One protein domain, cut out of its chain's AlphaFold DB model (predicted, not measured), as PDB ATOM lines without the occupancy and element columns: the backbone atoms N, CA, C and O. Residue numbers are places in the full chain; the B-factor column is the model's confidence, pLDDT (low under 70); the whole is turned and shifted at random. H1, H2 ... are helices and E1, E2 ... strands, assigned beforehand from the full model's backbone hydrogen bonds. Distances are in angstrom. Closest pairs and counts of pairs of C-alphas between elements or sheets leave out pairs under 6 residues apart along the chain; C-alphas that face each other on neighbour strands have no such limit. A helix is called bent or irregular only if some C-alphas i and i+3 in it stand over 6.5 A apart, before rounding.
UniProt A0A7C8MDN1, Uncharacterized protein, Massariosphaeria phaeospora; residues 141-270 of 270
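This is residues 141 to 270 of the 270 residues of an uncharacterized protein of Massariosphaeria phaeospora (UniProt A0A7C8MDN1). A four-stranded parallel sheet, E1 E2 E3 E5, makes a twisted wall with one face bare; over its other face lie the helix H3 and, beside H3, the short strand pair E4 and E6. H6 lies next to the edge strand E5, H5 runs side by side with H6, and little H4 meets H5 at a corner; H1 lies next to the other edge strand, E1, H2 lies farther out, off the sheet, and residues 149 to 156 loop out as an arm. The printed part has 130 residues, with six named helices and six named strands in the order E1 H1 H2 E2 H3 E3 H4 H5 E4 E5 H6 E6; E4 and E6 are parallel too. The class is mixed, helices and strands. The whole is compact, with a radius of gyration of the C-alphas of 14.9 A, and flat, spanning 45 by 44 by 23 A.

E1, residues 141 to 144, is an edge strand, parallel at 17 degrees to E2, residues 175 to 180; N 143 and O 177 are within hydrogen-bond range at 2.9 A. Between them come H1, residues 159 to 163, which only grazes the sheet, and H2, residues 167 to 172, which is not on it. Tyr 144 of E1 and Ile 160 of H1 have the closest C-alphas, 6.6 A apart. H1 and H2 are apart, but only just, at 8.2 A. E2 is parallel to E3, residues 205 to 211, at 17 degrees, with N 178 and O 207 at 2.8 A. H3, residues 184 to 194, has a height over the sheet of 10.3 A, on a local plane fitted, only just, to 6 C-alphas; it lies over E2 and runs along the strands, at 2 degrees to E2 on the local plane. E1, H1 H2, E2 and E2, H3, E3 are strand-helix-strand units, two parallel neighbour strands with helix between, both with right-handed crossovers. E3 is parallel to the other edge strand, E5, residues 243 to 249, at 17 degrees, with N 247 and O 208 at 2.8 A. H4, residues 218 to 221, and H5, residues 226 to 233, touch only at the corner, and only just, with 3 pairs of C-alphas within 8 A; the closest are those of Trp 219 and Trp 229, 6.1 A apart. H5 touches H6, residues 254 to 263, at a shallow tilt of 15 degrees, the same way; the closest C-alphas are those of Arg 227 and Leu 256, 5.6 A apart. H6 only grazes the larger sheet. E4, residues 238 to 240, and E6, residues 264 to 266, are parallel at 22 degrees, with N 240 and O 265 at 2.9 A. The closest C-alphas of H3 and E4 are those of Thr 194 and Ile 240, 5.6 A apart; those of E5 and E6 are Ala 243 and Phe 266, at 5.4 A. In H3, H5 and H6 every O i to N i+4 pair is within hydrogen-bond range; H1 has 0 of 1 and H2 0 of 2, beside 1 of 2 and 2 of 3 O i to N i+3 pairs, and H4 is too short for an O i to N i+4 pair.

E1 begins at C-alpha 141, (50.642, -54.862, 11.632). H2 is irregular, with C-alphas 168 and 171 7.2 A apart. E2 measures 16.2 A from first to last C-alpha, H3 15.3 A and E3 19.2 A. E5 is 20.1 A long, from C-alpha 243 at (59.295, -46.378, 2.348); H6 is 14.4 A long. E6 ends at C-alpha 266, (56.829, -43.473, -1.497).

The C-alphas farthest apart are those of Ser 168 and Gly 223, at 45.1 A. The printed part has no cut and ends at the chain's last residue, 270. The one long link, E1 to H1, has 14 residues. Mean pLDDT of the printed part is 83.2; residues 147 to 166, 214 to 216 and 269 to 270 are under 70.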
ATOM      1  N   PHE A 141      52.054 -54.819  11.241       93.75
ATOM      2  CA  PHE A 141      50.642 -54.862  11.632       93.75
ATOM      3  C   PHE A 141      49.746 -54.875  10.401       93.75
ATOM      4  O   PHE A 141      49.864 -54.008   9.537       93.75
ATOM      5  N   GLN A 142      48.862 -55.868  10.320       92.69
ATOM      6  CA  GLN A 142      47.918 -56.012   9.222       92.69
ATOM      7  C   GLN A 142      46.637 -55.239   9.518       92.69
ATOM      8  O   GLN A 142      45.989 -55.449  10.545       92.69
ATOM      9  N   ILE A 143      46.269 -54.362   8.596       90.06
ATOM     10  CA  ILE A 143      45.170 -53.413   8.747       90.06
ATOM     11  C   ILE A 143      44.277 -53.554   7.535       90.06
ATOM     12  O   ILE A 143      44.778 -53.596   6.421       90.06
ATOM     13  N   TYR A 144      42.970 -53.610   7.747       87.94
ATOM     14  CA  TYR A 144      42.000 -53.655   6.663       87.94
ATOM     15  C   TYR A 144      41.273 -52.315   6.599       87.94
ATOM     16  O   TYR A 144      40.620 -51.923   7.568       87.94
ATOM     17  N   CYS A 145      41.367 -51.635   5.461       84.19
ATOM     18  CA  CYS A 145      40.390 -50.637   5.066       84.19
ATOM     19  C   CYS A 145      39.126 -51.422   4.705       84.19
ATOM     20  O   CYS A 145      39.065 -52.116   3.698       84.19
ATOM     21  N   ARG A 146      38.168 -51.481   5.621       73.06
ATOM     22  CA  ARG A 146      36.804 -51.863   5.279       73.06
ATOM     23  C   ARG A 146      35.901 -50.833   5.901       73.06
ATOM     24  O   ARG A 146      36.027 -50.543   7.094       73.06
ATOM     25  N   ASP A 147      34.975 -50.326   5.103       56.34
ATOM     26  CA  ASP A 147      33.837 -49.618   5.651       56.34
ATOM     27  C   ASP A 147      33.098 -50.541   6.613       56.34
ATOM     28  O   ASP A 147      32.841 -51.711   6.311       56.34
ATOM     29  N   GLY A 148      32.764 -50.004   7.786       52.75
ATOM     30  CA  GLY A 148      31.957 -50.649   8.822       52.75
ATOM     31  C   GLY A 148      30.506 -50.870   8.386       52.75
ATOM     32  O   GLY A 148      29.592 -50.642   9.164       52.75
ATOM     33  N   ASN A 149      30.281 -51.317   7.147       47.12
ATOM     34  CA  ASN A 149      28.991 -51.746   6.616       47.12
ATOM     35  C   ASN A 149      28.518 -53.075   7.224       47.12
ATOM     36  O   ASN A 149      27.499 -53.623   6.803       47.12
ATOM     37  N   ASP A 150      29.228 -53.597   8.226       50.41
ATOM     38  CA  ASP A 150      28.597 -54.513   9.155       50.41
ATOM     39  C   ASP A 150      27.500 -53.711   9.864       50.41
ATOM     40  O   ASP A 150      27.797 -52.842  10.683       50.41
ATOM     41  N   ASN A 151      26.239 -53.962   9.488       49.62
ATOM     42  CA  ASN A 151      24.993 -53.287   9.899       49.62
ATOM     43  C   ASN A 151      24.767 -53.184  11.427       49.62
ATOM     44  O   ASN A 151      23.676 -52.848  11.893       49.62
ATOM     45  N   SER A 152      25.782 -53.453  12.244       47.91
ATOM     46  CA  SER A 152      25.870 -52.970  13.606       47.91
ATOM     47  C   SER A 152      25.781 -51.434  13.602       47.91
ATOM     48  O   SER A 152      26.728 -50.700  13.344       47.91
ATOM     49  N   LEU A 153      24.585 -50.932  13.898       46.75
ATOM     50  CA  LEU A 153      24.175 -49.523  13.987       46.75
ATOM     51  C   LEU A 153      25.004 -48.636  14.954       46.75
ATOM     52  O   LEU A 153      24.539 -47.570  15.358       46.75
ATOM     53  N   ARG A 154      26.198 -49.054  15.392       48.72
ATOM     54  CA  ARG A 154      26.953 -48.423  16.481       48.72
ATOM     55  C   ARG A 154      28.373 -47.953  16.150       48.72
ATOM     56  O   ARG A 154      28.854 -47.124  16.917       48.72
ATOM     57  N   SER A 155      29.019 -48.331  15.042       45.06
ATOM     58  CA  SER A 155      30.331 -47.750  14.678       45.06
ATOM     59  C   SER A 155      30.269 -46.906  13.399       45.06
ATOM     60  O   SER A 155      30.597 -47.320  12.299       45.06
ATOM     61  N   LYS A 156      29.906 -45.625  13.548       46.28
ATOM     62  CA  LYS A 156      30.044 -44.597  12.487       46.28
ATOM     63  C   LYS A 156      31.499 -44.180  12.206       46.28
ATOM     64  O   LYS A 156      31.735 -43.142  11.590       46.28
ATOM     65  N   ARG A 157      32.491 -44.914  12.709       48.56
ATOM     66  CA  ARG A 157      33.903 -44.665  12.406       48.56
ATOM     67  C   ARG A 157      34.392 -45.839  11.567       48.56
ATOM     68  O   ARG A 157      34.099 -46.961  11.960       48.56
ATOM     69  N   PRO A 158      35.115 -45.610  10.457       49.81
ATOM     70  CA  PRO A 158      35.805 -46.695   9.774       49.81
ATOM     71  C   PRO A 158      36.670 -47.404  10.818       49.81
ATOM     72  O   PRO A 158      37.585 -46.805  11.393       49.81
ATOM     73  N   ASP A 159      36.310 -48.651  11.124       52.47
ATOM     74  CA  ASP A 159      36.807 -49.452  12.249       52.47
ATOM     75  C   ASP A 159      38.233 -49.966  12.010       52.47
ATOM     76  O   ASP A 159      38.631 -51.021  12.501       52.47
ATOM     77  N   ILE A 160      39.055 -49.166  11.324       54.25
ATOM     78  CA  ILE A 160      40.505 -49.304  11.367       54.25
ATOM     79  C   ILE A 160      40.906 -49.403  12.843       54.25
ATOM     80  O   ILE A 160      41.611 -50.327  13.194       54.25
ATOM     81  N   LEU A 161      40.329 -48.600  13.745       51.16
ATOM     82  CA  LEU A 161      40.689 -48.551  15.169       51.16
ATOM     83  C   LEU A 161      40.327 -49.789  16.019       51.16
ATOM     84  O   LEU A 161      40.914 -49.951  17.086       51.16
ATOM     85  N   ALA A 162      39.398 -50.655  15.598       49.03
ATOM     86  CA  ALA A 162      38.948 -51.776  16.436       49.03
ATOM     87  C   ALA A 162      39.971 -52.927  16.520       49.03
ATOM     88  O   ALA A 162      39.906 -53.753  17.429       49.03
ATOM     89  N   LEU A 163      40.925 -52.979  15.583       56.91
ATOM     90  CA  LEU A 163      41.936 -54.039  15.493       56.91
ATOM     91  C   LEU A 163      43.330 -53.593  15.959       56.91
ATOM     92  O   LEU A 163      44.274 -54.381  15.881       56.91
ATOM     93  N   TYR A 164      43.466 -52.355  16.444       62.34
ATOM     94  CA  TYR A 164      44.741 -51.817  16.906       62.34
ATOM     95  C   TYR A 164      44.875 -51.907  18.423       62.34
ATOM     96  O   TYR A 164      43.889 -51.798  19.158       62.34
ATOM     97  N   PRO A 165      46.115 -52.016  18.922       59.22
ATOM     98  CA  PRO A 165      46.386 -51.636  20.296       59.22
ATOM     99  C   PRO A 165      45.997 -50.158  20.505       59.22
ATOM    100  O   PRO A 165      45.937 -49.372  19.563       59.22
ATOM    101  N   LYS A 166      45.673 -49.786  21.746       69.94
ATOM    102  CA  LYS A 166      45.172 -48.445  22.107       69.94
ATOM    103  C   LYS A 166      46.000 -47.327  21.449       69.94
ATOM    104  O   LYS A 166      47.220 -47.441  21.389       69.94
ATOM    105  N   LEU A 167      45.349 -46.215  21.077       72.12
ATOM    106  CA  LEU A 167      45.959 -45.040  20.415       72.12
ATOM    107  C   LEU A 167      47.310 -44.595  21.007       72.12
ATOM    108  O   LEU A 167      48.159 -44.084  20.284       72.12
ATOM    109  N   SER A 168      47.527 -44.822  22.305       81.12
ATOM    110  CA  SER A 168      48.775 -44.532  23.014       81.12
ATOM    111  C   SER A 168      50.027 -45.198  22.430       81.12
ATOM    112  O   SER A 168      51.121 -44.739  22.730       81.12
ATOM    113  N   VAL A 169      49.901 -46.267  21.633       85.38
ATOM    114  CA  VAL A 169      51.063 -46.973  21.056       85.38
ATOM    115  C   VAL A 169      51.244 -46.752  19.558       85.38
ATOM    116  O   VAL A 169      52.237 -47.213  18.997       85.38
ATOM    117  N   ASN A 170      50.319 -46.053  18.894       88.25
ATOM    118  CA  ASN A 170      50.365 -45.879  17.438       88.25
ATOM    119  C   ASN A 170      51.631 -45.143  16.988       88.25
ATOM    120  O   ASN A 170      52.187 -45.455  15.938       88.25
ATOM    121  N   SER A 171      52.150 -44.247  17.828       91.00
ATOM    122  CA  SER A 171      53.411 -43.542  17.597       91.00
ATOM    123  C   SER A 171      54.648 -44.447  17.662       91.00
ATOM    124  O   SER A 171      55.728 -44.023  17.262       91.00
ATOM    125  N   ILE A 172      54.542 -45.679  18.160       93.88
ATOM    126  CA  ILE A 172      55.667 -46.620  18.256       93.88
ATOM    127  C   ILE A 172      55.711 -47.545  17.031       93.88
ATOM    128  O   ILE A 172      56.783 -48.040  16.685       93.88
ATOM    129  N   ILE A 173      54.570 -47.755  16.364       94.06
ATOM    130  CA  ILE A 173      54.430 -48.655  15.214       94.06
ATOM    131  C   ILE A 173      55.295 -48.173  14.047       94.06
ATOM    132  O   ILE A 173      55.198 -47.021  13.625       94.06
ATOM    133  N   ARG A 174      56.112 -49.083  13.499       95.88
ATOM    134  CA  ARG A 174      57.037 -48.790  12.386       95.88
ATOM    135  C   ARG A 174      56.666 -49.447  11.067       95.88
ATOM    136  O   ARG A 174      57.095 -48.970  10.020       95.88
ATOM    137  N   ARG A 175      55.882 -50.529  11.087       96.75
ATOM    138  CA  ARG A 175      55.626 -51.345   9.893       96.75
ATOM    139  C   ARG A 175      54.156 -51.717   9.786       96.75
ATOM    140  O   ARG A 175      53.586 -52.300  10.707       96.75
ATOM    141  N   VAL A 176      53.557 -51.412   8.643       95.56
ATOM    142  CA  VAL A 176      52.135 -51.647   8.372       95.56
ATOM    143  C   VAL A 176      51.962 -52.417   7.071       95.56
ATOM    144  O   VAL A 176      52.644 -52.162   6.083       95.56
ATOM    145  N   GLN A 177      51.019 -53.350   7.066       95.94
ATOM    146  CA  GLN A 177      50.480 -53.956   5.861       95.94
ATOM    147  C   GLN A 177      49.007 -53.558   5.737       95.94
ATOM    148  O   GLN A 177      48.164 -54.042   6.491       95.94
ATOM    149  N   LEU A 178      48.710 -52.661   4.803       94.50
ATOM    150  CA  LEU A 178      47.376 -52.117   4.583       94.50
ATOM    151  C   LEU A 178      46.670 -52.900   3.477       94.50
ATOM    152  O   LEU A 178      47.107 -52.870   2.335       94.50
ATOM    153  N   HIS A 179      45.592 -53.593   3.814       93.06
ATOM    154  CA  HIS A 179      44.703 -54.292   2.891       93.06
ATOM    155  C   HIS A 179      43.543 -53.379   2.536       93.06
ATOM    156  O   HIS A 179      42.849 -52.905   3.434       93.06
ATOM    157  N   MET A 180      43.321 -53.148   1.252       92.25
ATOM    158  CA  MET A 180      42.258 -52.274   0.769       92.25
ATOM    159  C   MET A 180      41.705 -52.764  -0.566       92.25
ATOM    160  O   MET A 180      42.404 -53.424  -1.331       92.25
ATOM    161  N   ASN A 181      40.474 -52.391  -0.868       89.62
ATOM    162  CA  ASN A 181      39.917 -52.387  -2.208       89.62
ATOM    163  C   ASN A 181      40.223 -51.032  -2.877       89.62
ATOM    164  O   ASN A 181      40.492 -50.030  -2.214       89.62
ATOM    165  N   ILE A 182      40.177 -50.963  -4.211       86.75
ATOM    166  CA  ILE A 182      40.230 -49.669  -4.916       86.75
ATOM    167  C   ILE A 182      38.814 -49.113  -5.022       86.75
ATOM    168  O   ILE A 182      38.187 -49.202  -6.076       86.75
ATOM    169  N   ASP A 183      38.302 -48.546  -3.943       87.00
ATOM    170  CA  ASP A 183      37.076 -47.754  -3.967       87.00
ATOM    171  C   ASP A 183      37.291 -46.390  -3.302       87.00
ATOM    172  O   ASP A 183      38.340 -46.109  -2.720       87.00
ATOM    173  N   SER A 184      36.306 -45.502  -3.439       86.50
ATOM    174  CA  SER A 184      36.405 -44.132  -2.932       86.50
ATOM    175  C   SER A 184      36.612 -44.062  -1.416       86.50
ATOM    176  O   SER A 184      37.251 -43.121  -0.944       86.50
ATOM    177  N   SER A 185      36.079 -45.021  -0.654       86.88
ATOM    178  CA  SER A 185      36.163 -45.010   0.808       86.88
ATOM    179  C   SER A 185      37.538 -45.453   1.283       86.88
ATOM    180  O   SER A 185      38.188 -44.763   2.070       86.88
ATOM    181  N   ASP A 186      38.039 -46.545   0.715       89.81
ATOM    182  CA  ASP A 186      39.355 -47.083   1.026       89.81
ATOM    183  C   ASP A 186      40.476 -46.136   0.585       89.81
ATOM    184  O   ASP A 186      41.480 -45.976   1.286       89.81
ATOM    185  N   VAL A 187      40.289 -45.432  -0.534       91.38
ATOM    186  CA  VAL A 187      41.200 -44.365  -0.961       91.38
ATOM    187  C   VAL A 187      41.175 -43.180   0.003       91.38
ATOM    188  O   VAL A 187      42.234 -42.635   0.321       91.38
ATOM    189  N   GLU A 188      40.015 -42.792   0.533       91.19
ATOM    190  CA  GLU A 188      39.954 -41.749   1.562       91.19
ATOM    191  C   GLU A 188      40.586 -42.207   2.886       91.19
ATOM    192  O   GLU A 188      41.270 -41.422   3.547       91.19
ATOM    193  N   ALA A 189      40.428 -43.478   3.263       89.81
ATOM    194  CA  ALA A 189      41.130 -44.063   4.402       89.81
ATOM    195  C   ALA A 189      42.651 -44.036   4.194       89.81
ATOM    196  O   ALA A 189      43.386 -43.627   5.095       89.81
ATOM    197  N   LEU A 190      43.130 -44.369   2.993       92.81
ATOM    198  CA  LEU A 190      44.542 -44.248   2.638       92.81
ATOM    199  C   LEU A 190      45.024 -42.791   2.744       92.81
ATOM    200  O   LEU A 190      46.077 -42.552   3.328       92.81
ATOM    201  N   ARG A 191      44.252 -41.798   2.282       93.62
ATOM    202  CA  ARG A 191      44.606 -40.370   2.454       93.62
ATOM    203  C   ARG A 191      44.668 -39.951   3.922       93.62
ATOM    204  O   ARG A 191      45.593 -39.258   4.332       93.62
ATOM    205  N   LYS A 192      43.709 -40.379   4.745       91.25
ATOM    206  CA  LYS A 192      43.755 -40.153   6.202       91.25
ATOM    207  C   LYS A 192      45.001 -40.777   6.821       91.25
ATOM    208  O   LYS A 192      45.631 -40.193   7.700       91.25
ATOM    209  N   PHE A 193      45.391 -41.945   6.320       90.69
ATOM    210  CA  PHE A 193      46.595 -42.632   6.747       90.69
ATOM    211  C   PHE A 193      47.861 -41.849   6.406       90.69
ATOM    212  O   PHE A 193      48.693 -41.656   7.290       90.69
ATOM    213  N   THR A 194      47.982 -41.310   5.191       91.88
ATOM    214  CA  THR A 194      49.153 -40.502   4.807       91.88
ATOM    215  C   THR A 194      49.239 -39.164   5.534       91.88
ATOM    216  O   THR A 194      50.341 -38.688   5.792       91.88
ATOM    217  N   ARG A 195      48.100 -38.578   5.924       92.62
ATOM    218  CA  ARG A 195      48.045 -37.374   6.774       92.62
ATOM    219  C   ARG A 195      48.426 -37.631   8.235       92.62
ATOM    220  O   ARG A 195      48.646 -36.681   8.979       92.62
ATOM    221  N   GLY A 196      48.513 -38.896   8.652       89.94
ATOM    222  CA  GLY A 196      48.776 -39.267  10.040       89.94
ATOM    223  C   GLY A 196      47.541 -39.204  10.942       89.94
ATOM    224  O   GLY A 196      47.687 -39.278  12.162       89.94
ATOM    225  N   ASP A 197      46.329 -39.143  10.379       89.75
ATOM    226  CA  ASP A 197      45.071 -39.006  11.134       89.75
ATOM    227  C   ASP A 197      44.814 -40.207  12.073       89.75
ATOM    228  O   ASP A 197      44.076 -40.099  13.052       89.75
ATOM    229  N   TYR A 198      45.453 -41.356  11.813       86.75
ATOM    230  CA  TYR A 198      45.407 -42.545  12.679       86.75
ATOM    231  C   TYR A 198      46.477 -42.556  13.787       86.75
ATOM    232  O   TYR A 198      46.559 -43.519  14.549       86.75
ATOM    233  N   GLY A 199      47.314 -41.521  13.901       90.00
ATOM    234  CA  GLY A 199      48.354 -41.416  14.932       90.00
ATOM    235  C   GLY A 199      49.595 -42.284  14.693       90.00
ATOM    236  O   GLY A 199      50.401 -42.458  15.604       90.00
ATOM    237  N   ILE A 200      49.768 -42.826  13.483       91.12
ATOM    238  CA  ILE A 200      50.918 -43.658  13.082       91.12
ATOM    239  C   ILE A 200      51.949 -42.770  12.368       91.12
ATOM    240  O   ILE A 200      52.314 -42.989  11.218       91.12
ATOM    241  N   GLY A 201      52.389 -41.702  13.038       90.38
ATOM    242  CA  GLY A 201      53.267 -40.684  12.435       90.38
ATOM    243  C   GLY A 201      54.724 -41.120  12.245       90.38
ATOM    244  O   GLY A 201      55.523 -40.390  11.678       90.38
ATOM    245  N   ASN A 202      55.073 -42.304  12.738       93.50
ATOM    246  CA  ASN A 202      56.438 -42.790  12.906       93.50
ATOM    247  C   ASN A 202      56.740 -43.998  12.003       93.50
ATOM    248  O   ASN A 202      57.642 -44.790  12.279       93.50
ATOM    249  N   LEU A 203      55.947 -44.154  10.945       94.62
ATOM    250  CA  LEU A 203      56.004 -45.289  10.042       94.62
ATOM    251  C   LEU A 203      57.299 -45.284   9.224       94.62
ATOM    252  O   LEU A 203      57.660 -44.281   8.618       94.62
ATOM    253  N   GLU A 204      57.981 -46.423   9.192       96.38
ATOM    254  CA  GLU A 204      59.206 -46.634   8.413       96.38
ATOM    255  C   GLU A 204      58.909 -47.406   7.126       96.38
ATOM    256  O   GLU A 204      59.514 -47.142   6.088       96.38
ATOM    257  N   TRP A 205      57.963 -48.352   7.190       97.31
ATOM    258  CA  TRP A 205      57.594 -49.201   6.063       97.31
ATOM    259  C   TRP A 205      56.087 -49.431   5.962       97.31
ATOM    260  O   TRP A 205      55.442 -49.826   6.939       97.31
ATOM    261  N   ILE A 206      55.543 -49.306   4.754       96.50
ATOM    262  CA  ILE A 206      54.183 -49.739   4.433       96.50
ATOM    263  C   ILE A 206      54.144 -50.673   3.220       96.50
ATOM    264  O   ILE A 206      54.751 -50.420   2.184       96.50
ATOM    265  N   THR A 207      53.370 -51.747   3.322       97.56
ATOM    266  CA  THR A 207      52.981 -52.565   2.171       97.56
ATOM    267  C   THR A 207      51.488 -52.372   1.939       97.56
ATOM    268  O   THR A 207      50.685 -52.749   2.788       97.56
ATOM    269  N   ILE A 208      51.110 -51.794   0.801       96.62
ATOM    270  CA  ILE A 208      49.707 -51.657   0.395       96.62
ATOM    271  C   ILE A 208      49.343 -52.876  -0.444       96.62
ATOM    272  O   ILE A 208      49.913 -53.091  -1.510       96.62
ATOM    273  N   ILE A 209      48.408 -53.674   0.051       95.69
ATOM    274  CA  ILE A 209      47.846 -54.831  -0.631       95.69
ATOM    275  C   ILE A 209      46.465 -54.445  -1.124       95.69
ATOM    276  O   ILE A 209      45.555 -54.178  -0.343       95.69
ATOM    277  N   VAL A 210      46.336 -54.400  -2.440       93.56
ATOM    278  CA  VAL A 210      45.088 -54.081  -3.106       93.56
ATOM    279  C   VAL A 210      44.393 -55.390  -3.474       93.56
ATOM    280  O   VAL A 210      44.841 -56.094  -4.383       93.56
ATOM    281  N   ASP A 211      43.324 -55.711  -2.744       90.19
ATOM    282  CA  ASP A 211      42.484 -56.884  -2.984       90.19
ATOM    283  C   ASP A 211      41.547 -56.585  -4.161       90.19
ATOM    284  O   ASP A 211      40.724 -55.669  -4.132       90.19
ATOM    285  N   MET A 212      41.710 -57.335  -5.245       81.56
ATOM    286  CA  MET A 212      40.968 -57.157  -6.486       81.56
ATOM    287  C   MET A 212      40.158 -58.410  -6.772       81.56
ATOM    288  O   MET A 212      40.436 -59.154  -7.715       81.56
ATOM    289  N   LYS A 213      39.135 -58.666  -5.953       79.88
ATOM    290  CA  LYS A 213      38.166 -59.734  -6.224       79.88
ATOM    291  C   LYS A 213      37.288 -59.324  -7.403       79.88
ATOM    292  O   LYS A 213      36.424 -58.467  -7.234       79.88
ATOM    293  N   PRO A 214      37.413 -59.961  -8.585       63.44
ATOM    294  CA  PRO A 214      36.768 -59.471  -9.807       63.44
ATOM    295  C   PRO A 214      35.241 -59.375  -9.712       63.44
ATOM    296  O   PRO A 214      34.635 -58.533 -10.363       63.44
ATOM    297  N   ARG A 215      34.614 -60.227  -8.888       62.47
ATOM    298  CA  ARG A 215      33.155 -60.245  -8.675       62.47
ATOM    299  C   ARG A 215      32.647 -59.126  -7.765       62.47
ATOM    300  O   ARG A 215      31.449 -58.877  -7.747       62.47
ATOM    301  N   GLU A 216      33.539 -58.488  -7.018       68.06
ATOM    302  CA  GLU A 216      33.227 -57.409  -6.073       68.06
ATOM    303  C   GLU A 216      33.704 -56.046  -6.597       68.06
ATOM    304  O   GLU A 216      33.357 -55.014  -6.036       68.06
ATOM    305  N   CYS A 217      34.468 -56.025  -7.694       70.00
ATOM    306  CA  CYS A 217      34.988 -54.809  -8.301       70.00
ATOM    307  C   CYS A 217      33.913 -54.071  -9.123       70.00
ATOM    308  O   CYS A 217      33.510 -54.572 -10.179       70.00
ATOM    309  N   PRO A 218      33.505 -52.847  -8.733       71.25
ATOM    310  CA  PRO A 218      32.464 -52.095  -9.438       71.25
ATOM    311  C   PRO A 218      32.790 -51.837 -10.913       71.25
ATOM    312  O   PRO A 218      31.890 -51.853 -11.750       71.25
ATOM    313  N   TRP A 219      34.074 -51.664 -11.251       77.31
ATOM    314  CA  TRP A 219      34.523 -51.376 -12.615       77.31
ATOM    315  C   TRP A 219      34.178 -52.469 -13.628       77.31
ATOM    316  O   TRP A 219      33.886 -52.151 -14.779       77.31
ATOM    317  N   TYR A 220      34.133 -53.737 -13.201       76.62
ATOM    318  CA  TYR A 220      33.728 -54.843 -14.071       76.62
ATOM    319  C   TYR A 220      32.256 -54.715 -14.492       76.62
ATOM    320  O   TYR A 220      31.903 -55.033 -15.625       76.62
ATOM    321  N   LEU A 221      31.398 -54.205 -13.602       78.50
ATOM    322  CA  LEU A 221      29.963 -54.038 -13.861       78.50
ATOM    323  C   LEU A 221      29.663 -52.859 -14.794       78.50
ATOM    324  O   LEU A 221      28.677 -52.898 -15.524       78.50
ATOM    325  N   ILE A 222      30.509 -51.827 -14.781       81.06
ATOM    326  CA  ILE A 222      30.356 -50.619 -15.609       81.06
ATOM    327  C   ILE A 222      31.205 -50.649 -16.888       81.06
ATOM    328  O   ILE A 222      31.269 -49.653 -17.603       81.06
ATOM    329  N   GLY A 223      31.853 -51.780 -17.187       80.88
ATOM    330  CA  GLY A 223      32.611 -51.979 -18.424       80.88
ATOM    331  C   GLY A 223      33.902 -51.163 -18.532       80.88
ATOM    332  O   GLY A 223      34.442 -51.045 -19.629       80.88
ATOM    333  N   LEU A 224      34.408 -50.611 -17.425       84.19
ATOM    334  CA  LEU A 224      35.701 -49.928 -17.414       84.19
ATOM    335  C   LEU A 224      36.836 -50.948 -17.389       84.19
ATOM    336  O   LEU A 224      36.753 -51.990 -16.738       84.19
ATOM    337  N   SER A 225      37.950 -50.625 -18.038       86.25
ATOM    338  CA  SER A 225      39.194 -51.335 -17.772       86.25
ATOM    339  C   SER A 225      39.675 -51.023 -16.351       86.25
ATOM    340  O   SER A 225      39.491 -49.919 -15.837       86.25
ATOM    341  N   GLY A 226      40.377 -51.966 -15.715       83.88
ATOM    342  CA  GLY A 226      40.953 -51.725 -14.387       83.88
ATOM    343  C   GLY A 226      41.875 -50.496 -14.340       83.88
ATOM    344  O   GLY A 226      41.982 -49.851 -13.305       83.88
ATOM    345  N   ARG A 227      42.513 -50.130 -15.464       87.56
ATOM    346  CA  ARG A 227      43.334 -48.915 -15.568       87.56
ATOM    347  C   ARG A 227      42.482 -47.650 -15.497       87.56
ATOM    348  O   ARG A 227      42.821 -46.763 -14.727       87.56
ATOM    349  N   GLU A 228      41.412 -47.561 -16.285       89.81
ATOM    350  CA  GLU A 228      40.505 -46.401 -16.260       89.81
ATOM    351  C   GLU A 228      39.888 -46.225 -14.876       89.81
ATOM    352  O   GLU A 228      39.796 -45.109 -14.379       89.81
ATOM    353  N   TRP A 229      39.558 -47.333 -14.211       87.69
ATOM    354  CA  TRP A 229      39.096 -47.299 -12.831       87.69
ATOM    355  C   TRP A 229      40.142 -46.740 -11.861       87.69
ATOM    356  O   TRP A 229      39.825 -45.880 -11.047       87.69
ATOM    357  N   VAL A 230      41.396 -47.196 -11.955       89.81
ATOM    358  CA  VAL A 230      42.497 -46.659 -11.142       89.81
ATOM    359  C   VAL A 230      42.658 -45.156 -11.365       89.81
ATOM    360  O   VAL A 230      42.795 -44.426 -10.392       89.81
ATOM    361  N   GLU A 231      42.612 -44.689 -12.611       91.69
ATOM    362  CA  GLU A 231      42.695 -43.259 -12.935       91.69
ATOM    363  C   GLU A 231      41.513 -42.459 -12.363       91.69
ATOM    364  O   GLU A 231      41.712 -41.362 -11.844       91.69
ATOM    365  N   GLU A 232      40.300 -43.017 -12.413       90.25
ATOM    366  CA  GLU A 232      39.091 -42.353 -11.918       90.25
ATOM    367  C   GLU A 232      39.043 -42.289 -10.386       90.25
ATOM    368  O   GLU A 232      38.664 -41.262  -9.823       90.25
ATOM    369  N   VAL A 233      39.432 -43.356  -9.682       89.12
ATOM    370  CA  VAL A 233      39.404 -43.376  -8.209       89.12
ATOM    371  C   VAL A 233      40.629 -42.662  -7.627       89.12
ATOM    372  O   VAL A 233      40.508 -41.860  -6.695       89.12
ATOM    373  N   LEU A 234      41.815 -42.891  -8.197       92.56
ATOM    374  CA  LEU A 234      43.061 -42.206  -7.841       92.56
ATOM    375  C   LEU A 234      43.301 -41.020  -8.786       92.56
ATOM    376  O   LEU A 234      44.292 -40.966  -9.526       92.56
ATOM    377  N   LYS A 235      42.386 -40.040  -8.734       92.56
ATOM    378  CA  LYS A 235      42.474 -38.792  -9.521       92.56
ATOM    379  C   LYS A 235      43.805 -38.074  -9.315       92.56
ATOM    380  O   LYS A 235      44.373 -37.516 -10.249       92.56
ATOM    381  N   GLU A 236      44.318 -38.148  -8.093       94.88
ATOM    382  CA  GLU A 236      45.562 -37.524  -7.660       94.88
ATOM    383  C   GLU A 236      46.578 -38.580  -7.225       94.88
ATOM    384  O   GLU A 236      46.215 -39.672  -6.777       94.88
ATOM    385  N   VAL A 237      47.860 -38.229  -7.334       96.50
ATOM    386  CA  VAL A 237      48.949 -39.054  -6.811       96.50
ATOM    387  C   VAL A 237      48.935 -38.982  -5.288       96.50
ATOM    388  O   VAL A 237      48.998 -37.904  -4.699       96.50
ATOM    389  N   ILE A 238      48.880 -40.141  -4.639       96.56
ATOM    390  CA  ILE A 238      48.992 -40.250  -3.190       96.56
ATOM    391  C   ILE A 238      50.475 -40.345  -2.838       96.56
ATOM    392  O   ILE A 238      51.171 -41.288  -3.222       96.56
ATOM    393  N   HIS A 239      50.954 -39.350  -2.099       97.00
ATOM    394  CA  HIS A 239      52.309 -39.315  -1.565       97.00
ATOM    395  C   HIS A 239      52.330 -39.899  -0.150       97.00
ATOM    396  O   HIS A 239      51.592 -39.452   0.729       97.00
ATOM    397  N   ILE A 240      53.184 -40.896   0.063       96.19
ATOM    398  CA  ILE A 240      53.395 -41.558   1.349       96.19
ATOM    399  C   ILE A 240      54.793 -41.203   1.842       96.19
ATOM    400  O   ILE A 240      55.780 -41.432   1.146       96.19
ATOM    401  N   SER A 241      54.871 -40.655   3.055       95.38
ATOM    402  CA  SER A 241      56.101 -40.101   3.636       95.38
ATOM    403  C   SER A 241      57.162 -41.142   4.029       95.38
ATOM    404  O   SER A 241      58.282 -40.772   4.379       95.38
ATOM    405  N   CYS A 242      56.845 -42.434   3.956       95.50
ATOM    406  CA  CYS A 242      57.735 -43.530   4.331       95.50
ATOM    407  C   CYS A 242      58.000 -44.479   3.160       95.50
ATOM    408  O   CYS A 242      57.325 -44.427   2.127       95.50
ATOM    409  N   ALA A 243      58.986 -45.362   3.336       97.12
ATOM    410  CA  ALA A 243      59.295 -46.378   2.348       97.12
ATOM    411  C   ALA A 243      58.149 -47.392   2.241       97.12
ATOM    412  O   ALA A 243      57.403 -47.636   3.191       97.12
ATOM    413  N   GLY A 244      58.015 -48.019   1.080       96.69
ATOM    414  CA  GLY A 244      56.975 -49.011   0.916       96.69
ATOM    415  C   GLY A 244      56.873 -49.598  -0.472       96.69
ATOM    416  O   GLY A 244      57.709 -49.368  -1.348       96.69
ATOM    417  N   GLU A 245      55.822 -50.383  -0.646       97.12
ATOM    418  CA  GLU A 245      55.473 -51.013  -1.908       97.12
ATOM    419  C   GLU A 245      53.953 -51.158  -2.049       97.12
ATOM    420  O   GLU A 245      53.214 -51.193  -1.063       97.12
ATOM    421  N   VAL A 246      53.499 -51.298  -3.295       96.62
ATOM    422  CA  VAL A 246      52.119 -51.660  -3.636       96.62
ATOM    423  C   VAL A 246      52.121 -53.043  -4.279       96.62
ATOM    424  O   VAL A 246      52.928 -53.301  -5.178       96.62
ATOM    425  N   ARG A 247      51.209 -53.911  -3.837       95.50
ATOM    426  CA  ARG A 247      50.978 -55.266  -4.350       95.50
ATOM    427  C   ARG A 247      49.510 -55.448  -4.730       95.50
ATOM    428  O   ARG A 247      48.626 -54.880  -4.095       95.50
ATOM    429  N   LEU A 248      49.270 -56.254  -5.759       92.38
ATOM    430  CA  LEU A 248      47.940 -56.651  -6.222       92.38
ATOM    431  C   LEU A 248      47.662 -58.103  -5.827       92.38
ATOM    432  O   LEU A 248      48.478 -58.974  -6.133       92.38
ATOM    433  N   GLU A 249      46.506 -58.371  -5.220       92.62
ATOM    434  CA  GLU A 249      46.066 -59.727  -4.875       92.62
ATOM    435  C   GLU A 249      44.626 -59.987  -5.369       92.62
ATOM    436  O   GLU A 249      43.713 -59.289  -4.948       92.62
ATOM    437  N   PRO A 250      44.379 -60.975  -6.257       87.06
ATOM    438  CA  PRO A 250      45.374 -61.727  -7.020       87.06
ATOM    439  C   PRO A 250      46.126 -60.822  -8.011       87.06
ATOM    440  O   PRO A 250      45.683 -59.725  -8.349       87.06
ATOM    441  N   ALA A 251      47.261 -61.296  -8.526       83.81
ATOM    442  CA  ALA A 251      47.997 -60.577  -9.561       83.81
ATOM    443  C   ALA A 251      47.155 -60.486 -10.852       83.81
ATOM    444  O   ALA A 251      46.993 -61.470 -11.570       83.81
ATOM    445  N   LEU A 252      46.626 -59.297 -11.155       78.69
ATOM    446  CA  LEU A 252      45.778 -59.039 -12.332       78.69
ATOM    447  C   LEU A 252      46.559 -58.590 -13.584       78.69
ATOM    448  O   LEU A 252      45.967 -58.220 -14.597       78.69
ATOM    449  N   GLY A 253      47.892 -58.632 -13.528       84.44
ATOM    450  CA  GLY A 253      48.788 -58.353 -14.649       84.44
ATOM    451  C   GLY A 253      49.545 -57.018 -14.553       84.44
ATOM    452  O   GLY A 253      49.141 -56.097 -13.838       84.44
ATOM    453  N   PRO A 254      50.644 -56.878 -15.317       87.88
ATOM    454  CA  PRO A 254      51.634 -55.814 -15.125       87.88
ATOM    455  C   PRO A 254      51.119 -54.410 -15.464       87.88
ATOM    456  O   PRO A 254      51.607 -53.425 -14.919       87.88
ATOM    457  N   ARG A 255      50.122 -54.289 -16.355       89.50
ATOM    458  CA  ARG A 255      49.563 -52.983 -16.753       89.50
ATOM    459  C   ARG A 255      48.809 -52.304 -15.611       89.50
ATOM    460  O   ARG A 255      48.950 -51.100 -15.424       89.50
ATOM    461  N   LEU A 256      48.016 -53.072 -14.867       88.56
ATOM    462  CA  LEU A 256      47.246 -52.554 -13.739       88.56
ATOM    463  C   LEU A 256      48.161 -52.220 -12.561       88.56
ATOM    464  O   LEU A 256      48.011 -51.178 -11.930       88.56
ATOM    465  N   GLU A 257      49.150 -53.078 -12.319       90.94
ATOM    466  CA  GLU A 257      50.167 -52.854 -11.295       90.94
ATOM    467  C   GLU A 257      50.972 -51.578 -11.569       90.94
ATOM    468  O   GLU A 257      51.179 -50.772 -10.665       90.94
ATOM    469  N   ALA A 258      51.375 -51.355 -12.824       93.25
ATOM    470  CA  ALA A 258      52.058 -50.134 -13.234       93.25
ATOM    471  C   ALA A 258      51.177 -48.887 -13.054       93.25
ATOM    472  O   ALA A 258      51.667 -47.872 -12.564       93.25
ATOM    473  N   ALA A 259      49.883 -48.965 -13.393       93.88
ATOM    474  CA  ALA A 259      48.945 -47.861 -13.185       93.88
ATOM    475  C   ALA A 259      48.828 -47.499 -11.693       93.88
ATOM    476  O   ALA A 259      49.004 -46.340 -11.327       93.88
ATOM    477  N   LEU A 260      48.651 -48.488 -10.815       93.62
ATOM    478  CA  LEU A 260      48.633 -48.281  -9.364       93.62
ATOM    479  C   LEU A 260      49.934 -47.679  -8.834       93.62
ATOM    480  O   LEU A 260      49.910 -46.683  -8.113       93.62
ATOM    481  N   LYS A 261      51.077 -48.250  -9.224       95.00
ATOM    482  CA  LYS A 261      52.403 -47.758  -8.824       95.00
ATOM    483  C   LYS A 261      52.696 -46.351  -9.351       95.00
ATOM    484  O   LYS A 261      53.492 -45.645  -8.749       95.00
ATOM    485  N   SER A 262      52.050 -45.919 -10.436       96.00
ATOM    486  CA  SER A 262      52.148 -44.533 -10.920       96.00
ATOM    487  C   SER A 262      51.322 -43.539 -10.094       96.00
ATOM    488  O   SER A 262      51.619 -42.346 -10.097       96.00
ATOM    489  N   LYS A 263      50.308 -44.023  -9.365       96.94
ATOM    490  CA  LYS A 263      49.399 -43.211  -8.542       96.94
ATOM    491  C   LYS A 263      49.730 -43.216  -7.057       96.94
ATOM    492  O   LYS A 263      49.187 -42.402  -6.318       96.94
ATOM    493  N   ILE A 264      50.610 -44.104  -6.615       96.44
ATOM    494  CA  ILE A 264      51.047 -44.196  -5.224       96.44
ATOM    495  C   ILE A 264      52.564 -44.098  -5.209       96.44
ATOM    496  O   ILE A 264      53.257 -44.952  -5.759       96.44
ATOM    497  N   SER A 265      53.077 -43.057  -4.563       96.62
ATOM    498  CA  SER A 265      54.513 -42.804  -4.464       96.62
ATOM    499  C   SER A 265      54.975 -42.835  -3.011       96.62
ATOM    500  O   SER A 265      54.258 -42.407  -2.107       96.62
ATOM    501  N   PHE A 266      56.191 -43.335  -2.804       96.69
ATOM    502  CA  PHE A 266      56.829 -43.473  -1.497       96.69
ATOM    503  C   PHE A 266      58.080 -42.601  -1.452       96.69
ATOM    504  O   PHE A 266      58.882 -42.632  -2.391       96.69
ATOM    505  N   SER A 267      58.292 -41.863  -0.367       94.69
ATOM    506  CA  SER A 267      59.585 -41.235  -0.092       94.69
ATOM    507  C   SER A 267      60.466 -42.166   0.733       94.69
ATOM    508  O   SER A 267      60.009 -42.794   1.687       94.69
ATOM    509  N   LYS A 268      61.760 -42.245   0.407       79.38
ATOM    510  CA  LYS A 268      62.725 -42.850   1.331       79.38
ATOM    511  C   LYS A 268      62.781 -41.978   2.581       79.38
ATOM    512  O   LYS A 268      63.065 -40.789   2.465       79.38
ATOM    513  N   SER A 269      62.534 -42.566   3.749       67.12
ATOM    514  CA  SER A 269      62.919 -41.936   5.008       67.12
ATOM    515  C   SER A 269      64.441 -41.781   4.985       67.12
ATOM    516  O   SER A 269      65.156 -42.784   4.900       67.12
ATOM    517  N   SER A 270      64.908 -40.534   4.937       56.59
ATOM    518  CA  SER A 270      66.322 -40.166   5.071       56.59
ATOM    519  C   SER A 270      66.856 -40.516   6.449       56.59
ATOM    520  O   SER A 270      66.098 -40.252   7.411       56.59
TER     521      SER A 270